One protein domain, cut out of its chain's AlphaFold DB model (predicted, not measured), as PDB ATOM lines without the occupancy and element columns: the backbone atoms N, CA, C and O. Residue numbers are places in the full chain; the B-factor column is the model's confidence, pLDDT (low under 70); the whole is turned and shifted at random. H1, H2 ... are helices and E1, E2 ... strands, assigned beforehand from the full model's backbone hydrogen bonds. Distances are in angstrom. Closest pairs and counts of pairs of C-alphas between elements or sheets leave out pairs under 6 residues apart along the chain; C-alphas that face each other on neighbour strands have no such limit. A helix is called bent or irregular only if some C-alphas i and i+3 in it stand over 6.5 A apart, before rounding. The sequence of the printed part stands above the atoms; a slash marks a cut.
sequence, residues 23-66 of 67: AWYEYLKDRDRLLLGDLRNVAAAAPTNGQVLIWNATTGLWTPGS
ATOM      1  N   ALA A  23      39.844 -86.422  27.326       92.88
ATOM      2  CA  ALA A  23      40.849 -87.475  27.212       92.88
ATOM      3  C   ALA A  23      41.573 -87.389  25.863       92.88
ATOM      4  O   ALA A  23      42.805 -87.416  25.808       92.88
ATOM      5  N   TRP A  24      40.807 -87.205  24.786       92.25
ATOM      6  CA  TRP A  24      41.337 -87.000  23.442       92.25
ATOM      7  C   TRP A  24      42.068 -85.666  23.300       92.25
ATOM      8  O   TRP A  24      43.144 -85.638  22.711       92.25
ATOM      9  N   TYR A  25      41.553 -84.586  23.888       90.12
ATOM     10  CA  TYR A  25      42.200 -83.275  23.878       90.12
ATOM     11  C   TYR A  25      43.583 -83.320  24.529       90.12
ATOM     12  O   TYR A  25      44.567 -82.884  23.938       90.12
ATOM     13  N   GLU A  26      43.687 -83.896  25.724       90.00
ATOM     14  CA  GLU A  26      44.961 -83.977  26.428       90.00
ATOM     15  C   GLU A  26      45.948 -84.943  25.762       90.00
ATOM     16  O   GLU A  26      47.154 -84.687  25.752       90.00
ATOM     17  N   TYR A  27      45.456 -86.040  25.180       88.38
ATOM     18  CA  TYR A  27      46.274 -86.950  24.384       88.38
ATOM     19  C   TYR A  27      46.835 -86.273  23.128       88.38
ATOM     20  O   TYR A  27      48.030 -86.381  22.852       88.38
ATOM     21  N   LEU A  28      45.993 -85.550  22.385       85.19
ATOM     22  CA  LEU A  28      46.413 -84.818  21.193       85.19
ATOM     23  C   LEU A  28      47.376 -83.688  21.548       85.19
ATOM     24  O   LEU A  28      48.450 -83.631  20.975       85.19
ATOM     25  N   LYS A  29      47.086 -82.893  22.577       80.69
ATOM     26  CA  LYS A  29      47.988 -81.844  23.075       80.69
ATOM     27  C   LYS A  29      49.370 -82.376  23.471       80.69
ATOM     28  O   LYS A  29      50.379 -81.700  23.283       80.69
ATOM     29  N   ASP A  30      49.439 -83.582  24.038       83.56
ATOM     30  CA  ASP A  30      50.707 -84.239  24.372       83.56
ATOM     31  C   ASP A  30      51.424 -84.812  23.134       83.56
ATOM     32  O   ASP A  30      52.660 -84.832  23.078       83.56
ATOM     33  N   ARG A  31      50.655 -85.262  22.135       77.44
ATOM     34  CA  ARG A  31      51.151 -85.826  20.873       77.44
ATOM     35  C   ARG A  31      51.501 -84.772  19.819       77.44
ATOM     36  O   ARG A  31      52.357 -85.049  18.982       77.44
ATOM     37  N   ASP A  32      50.985 -83.556  19.950       67.62
ATOM     38  CA  ASP A  32      51.344 -82.370  19.166       67.62
ATOM     39  C   ASP A  32      52.801 -81.918  19.382       67.62
ATOM     40  O   ASP A  32      53.280 -80.976  18.765       67.62
ATOM     41  N   ARG A  33      53.583 -82.665  20.170       65.31
ATOM     42  CA  ARG A  33      55.050 -82.582  20.216       65.31
ATOM     43  C   ARG A  33      55.768 -83.079  18.951       65.31
ATOM     44  O   ARG A  33      56.971 -83.258  19.016       65.31
ATOM     45  N   LEU A  34      55.048 -83.368  17.864       59.69
ATOM     46  CA  LEU A  34      55.607 -83.535  16.513       59.69
ATOM     47  C   LEU A  34      54.946 -82.578  15.493       59.69
ATOM     48  O   LEU A  34      55.008 -82.810  14.287       59.69
ATOM     49  N   LEU A  35      54.250 -81.537  15.973       65.69
ATOM     50  CA  LEU A  35      53.467 -80.584  15.185       65.69
ATOM     51  C   LEU A  35      54.027 -79.171  15.370       65.69
ATOM     52  O   LEU A  35      54.004 -78.665  16.483       65.69
ATOM     53  N   LEU A  36      54.474 -78.530  14.282       63.97
ATOM     54  CA  LEU A  36      54.865 -77.112  14.112       63.97
ATOM     55  C   LEU A  36      55.890 -76.505  15.104       63.97
ATOM     56  O   LEU A  36      56.859 -75.895  14.667       63.97
ATOM     57  N   GLY A  37      55.742 -76.693  16.415       63.62
ATOM     58  CA  GLY A  37      56.678 -76.277  17.464       63.62
ATOM     59  C   GLY A  37      58.008 -77.041  17.487       63.62
ATOM     60  O   GLY A  37      58.910 -76.667  18.238       63.62
ATOM     61  N   ASP A  38      58.149 -78.077  16.660       69.50
ATOM     62  CA  ASP A  38      59.424 -78.758  16.408       69.50
ATOM     63  C   ASP A  38      60.301 -78.031  15.380       69.50
ATOM     64  O   ASP A  38      61.500 -78.305  15.307       69.50
ATOM     65  N   LEU A  39      59.769 -77.032  14.662       79.19
ATOM     66  CA  LEU A  39      60.554 -76.097  13.842       79.19
ATOM     67  C   LEU A  39      61.328 -75.096  14.720       79.19
ATOM     68  O   LEU A  39      61.293 -73.886  14.513       79.19
ATOM     69  N   ARG A  40      62.029 -75.596  15.739       83.00
ATOM     70  CA  ARG A  40      62.720 -74.780  16.748       83.00
ATOM     71  C   ARG A  40      63.915 -74.024  16.195       83.00
ATOM     72  O   ARG A  40      64.346 -73.048  16.797       83.00
ATOM     73  N   ASN A  41      64.478 -74.515  15.099       91.06
ATOM     74  CA  ASN A  41      65.706 -73.998  14.518       91.06
ATOM     75  C   ASN A  41      65.486 -73.364  13.143       91.06
ATOM     76  O   ASN A  41      66.447 -73.221  12.400       91.06
ATOM     77  N   VAL A  42      64.257 -72.987  12.791       92.94
ATOM     78  CA  VAL A  42      63.976 -72.210  11.578       92.94
ATOM     79  C   VAL A  42      63.662 -70.780  11.993       92.94
ATOM     80  O   VAL A  42      62.837 -70.550  12.875       92.94
ATOM     81  N   ALA A  43      64.345 -69.809  11.391       93.88
ATOM     82  CA  ALA A  43      64.083 -68.408  11.670       93.88
ATOM     83  C   ALA A  43      62.660 -68.024  11.235       93.88
ATOM     84  O   ALA A  43      62.197 -68.424  10.171       93.88
ATOM     85  N   ALA A  44      61.986 -67.190  12.032       92.12
ATOM     86  CA  ALA A  44      60.644 -66.693  11.712       92.12
ATOM     87  C   ALA A  44      60.620 -65.705  10.527       92.12
ATOM     88  O   ALA A  44      59.549 -65.350  10.038       92.12
ATOM     89  N   ALA A  45      61.789 -65.234  10.079       93.75
ATOM     90  CA  ALA A  45      61.907 -64.367   8.915       93.75
ATOM     91  C   ALA A  45      61.513 -65.134   7.645       93.75
ATOM     92  O   ALA A  45      62.102 -66.168   7.329       93.75
ATOM     93  N   ALA A  46      60.528 -64.616   6.913       94.06
ATOM     94  CA  ALA A  46      60.089 -65.217   5.663       94.06
ATOM     95  C   ALA A  46      61.146 -65.017   4.556       94.06
ATOM     96  O   ALA A  46      61.676 -63.911   4.423       94.06
ATOM     97  N   PRO A  47      61.447 -66.047   3.745       95.12
ATOM     98  CA  PRO A  47      62.312 -65.900   2.581       95.12
ATOM     99  C   PRO A  47      61.639 -65.074   1.477       95.12
ATOM    100  O   PRO A  47      60.423 -65.136   1.282       95.12
ATOM    101  N   THR A  48      62.440 -64.326   0.722       96.94
ATOM    102  CA  THR A  48      62.028 -63.679  -0.529       96.94
ATOM    103  C   THR A  48      62.306 -64.584  -1.730       96.94
ATOM    104  O   THR A  48      63.011 -65.592  -1.629       96.94
ATOM    105  N   ASN A  49      61.723 -64.251  -2.888       97.19
ATOM    106  CA  ASN A  49      61.917 -65.042  -4.100       97.19
ATOM    107  C   ASN A  49      63.413 -65.152  -4.455       97.19
ATOM    108  O   ASN A  49      64.107 -64.141  -4.536       97.19
ATOM    109  N   GLY A  50      63.884 -66.379  -4.683       95.56
ATOM    110  CA  GLY A  50      65.289 -66.679  -4.976       95.56
ATOM    111  C   GLY A  50      66.180 -66.929  -3.753       95.56
ATOM    112  O   GLY A  50      67.330 -67.319  -3.934       95.56
ATOM    113  N   GLN A  51      65.679 -66.757  -2.526       97.12
ATOM    114  CA  GLN A  51      66.420 -67.120  -1.314       97.12
ATOM    115  C   GLN A  51      66.224 -68.594  -0.948       97.12
ATOM    116  O   GLN A  51      65.157 -69.173  -1.161       97.12
ATOM    117  N   VAL A  52      67.248 -69.181  -0.333       95.19
ATOM    118  CA  VAL A  52      67.207 -70.524   0.261       95.19
ATOM    119  C   VAL A  52      67.413 -70.437   1.771       95.19
ATOM    120  O   VAL A  52      67.894 -69.427   2.284       95.19
ATOM    121  N   LEU A  53      67.042 -71.487   2.506       95.88
ATOM    122  CA  LEU A  53      67.387 -71.595   3.922       95.88
ATOM    123  C   LEU A  53      68.838 -72.061   4.062       95.88
ATOM    124  O   LEU A  53      69.201 -73.134   3.584       95.88
ATOM    125  N   ILE A  54      69.649 -71.260   4.748       95.88
ATOM    126  CA  ILE A  54      71.070 -71.510   5.000       95.88
ATOM    127  C   ILE A  54      71.273 -71.667   6.504       95.88
ATOM    128  O   ILE A  54      70.704 -70.911   7.295       95.88
ATOM    129  N   TRP A  55      72.074 -72.651   6.916       95.31
ATOM    130  CA  TRP A  55      72.430 -72.811   8.321       95.31
ATOM    131  C   TRP A  55      73.340 -71.664   8.773       95.31
ATOM    132  O   TRP A  55      74.472 -71.534   8.307       95.31
ATOM    133  N   ASN A  56      72.857 -70.848   9.707       95.19
ATOM    134  CA  ASN A  56      73.623 -69.783  10.335       95.19
ATOM    135  C   ASN A  56      74.173 -70.276  11.680       95.19
ATOM    136  O   ASN A  56      73.446 -70.377  12.669       95.19
ATOM    137  N   ALA A  57      75.476 -70.563  11.724       95.88
ATOM    138  CA  ALA A  57      76.146 -71.063  12.925       95.88
ATOM    139  C   ALA A  57      76.237 -70.027  14.062       95.88
ATOM    140  O   ALA A  57      76.377 -70.415  15.218       95.88
ATOM    141  N   THR A  58      76.137 -68.727  13.762       95.62
ATOM    142  CA  THR A  58      76.135 -67.661  14.776       95.62
ATOM    143  C   THR A  58      74.819 -67.631  15.545       95.62
ATOM    144  O   THR A  58      74.824 -67.464  16.761       95.62
ATOM    145  N   THR A  59      73.691 -67.803  14.853       94.69
ATOM    146  CA  THR A  59      72.362 -67.801  15.486       94.69
ATOM    147  C   THR A  59      71.873 -69.199  15.854       94.69
ATOM    148  O   THR A  59      70.927 -69.322  16.625       94.69
ATOM    149  N   GLY A  60      72.478 -70.254  15.297       95.44
ATOM    150  CA  GLY A  60      72.017 -71.635  15.449       95.44
ATOM    151  C   GLY A  60      70.673 -71.899  14.761       95.44
ATOM    152  O   GLY A  60      69.889 -72.712  15.249       95.44
ATOM    153  N   LEU A  61      70.383 -71.185  13.668       95.75
ATOM    154  CA  LEU A  61      69.100 -71.238  12.959       95.75
ATOM    155  C   LEU A  61      69.309 -71.420  11.453       95.75
ATOM    156  O   LEU A  61      70.279 -70.923  10.887       95.75
ATOM    157  N   TRP A  62      68.346 -72.047  10.789       96.00
ATOM    158  CA  TRP A  62      68.127 -71.951   9.352       96.00
ATOM    159  C   TRP A  62      67.527 -70.580   9.027       96.00
ATOM    160  O   TRP A  62      66.393 -70.291   9.413       96.00
ATOM    161  N   THR A  63      68.284 -69.729   8.334       96.19
ATOM    162  CA  THR A  63      67.887 -68.360   7.969       96.19
ATOM    163  C   THR A  63      67.789 -68.204   6.452       96.19
ATOM    164  O   THR A  63      68.631 -68.772   5.752       96.19
ATOM    165  N   PRO A  64      66.838 -67.415   5.917       97.19
ATOM    166  CA  PRO A  64      66.852 -67.049   4.505       97.19
ATOM    167  C   PRO A  64      68.156 -66.353   4.110       97.19
ATOM    168  O   PRO A  64      68.616 -65.450   4.810       97.19
ATOM    169  N   GLY A  65      68.733 -66.741   2.978       95.50
ATOM    170  CA  GLY A  65      69.937 -66.122   2.439       95.50
ATOM    171  C   GLY A  65      70.116 -66.394   0.951       95.50
ATOM    172  O   GLY A  65      69.473 -67.272   0.373       95.50
ATOM    173  N   SER A  66      70.992 -65.604   0.337       92.12
ATOM    174  CA  SER A  66      71.492 -65.860  -1.012       92.12
ATOM    175  C   SER A  66      72.677 -66.816  -0.923       92.12
ATOM    176  O   SER A  66      73.525 -66.642  -0.045       92.12
TER     177      SER A  66
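What this domain is: This is residues 23 to 66 of the 67 residues of an uncharacterized protein of Rhodoplanes piscinae (UniProt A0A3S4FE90). A small two-stranded hairpin, E1 and E2, makes a head at one end, and a single helix, H1, sticks out far from it as an arm, joined by a long winding link. The helix meets no other part: residues 23 to 38, of which 23 to 34 belong to H1, stand free, and this arm makes the length of the whole. The printed part has 44 residues, with one named helix and two named strands in the order H1, E1, E2 along the chain; the sheet has the order E1 - E2 and is antiparallel. The class is mixed, helices and strands, with 22 residues in named elements. The whole is extended, with a radius of gyration of the C-alphas of 14.9 A and spans of 47 by 23 by 11 A.

Where its parts are: Strand E1 is residues 52 to 56, 12.0 A from first to last C-alpha, and its C-alpha 52 is at (67.207, -70.524, 0.261). Strand E2 is residues 61 to 65, 11.7 A long in the same measure, and ends with C-alpha 65 at (69.937, -66.122, 2.439). Helix H1 is residues 23 to 34, 18.6 A from first to last C-alpha, and begins with C-alpha 23 at (40.849, -87.475, 27.212). H1 is irregular, but only just: C-alphas 31 and 34 are 6.6 A apart.

How they stand to each other: E1 and E2 are antiparallel neighbours and form a hairpin, with an angle of 134 degrees between their N-to-C directions. Their C-alphas 55 and 62 face each other at 4.5 A. Across the pair, N 54 and O 63 are within hydrogen-bond range at 2.9 A, and so are N 56 and O 61 at 2.8 A. The link from E1 to E2, with 4 residues between them, is tight. H1 and E2 are apart, with no C-alpha of the one within 8 A of the other. In the backbone of H1, 6 of 8 pairs of O i and N i+4 are within hydrogen-bond range.

The domain as a whole: The two C-alphas farthest apart are those of Ala 23 and Ser 66, the first and last printed residues, at 46.9 A. The outline is flat, but only just, with spans of 47 by 23 by 11 A. The printed part has no cut. The link from H1 to E1 is long, with 17 residues between them, residues 35 to 51, and these have no named element. The mean pLDDT of the printed part is 87.9. The model's confidence is low, under 70, at residues 32 to 38, of which 32 to 34 belong to H1.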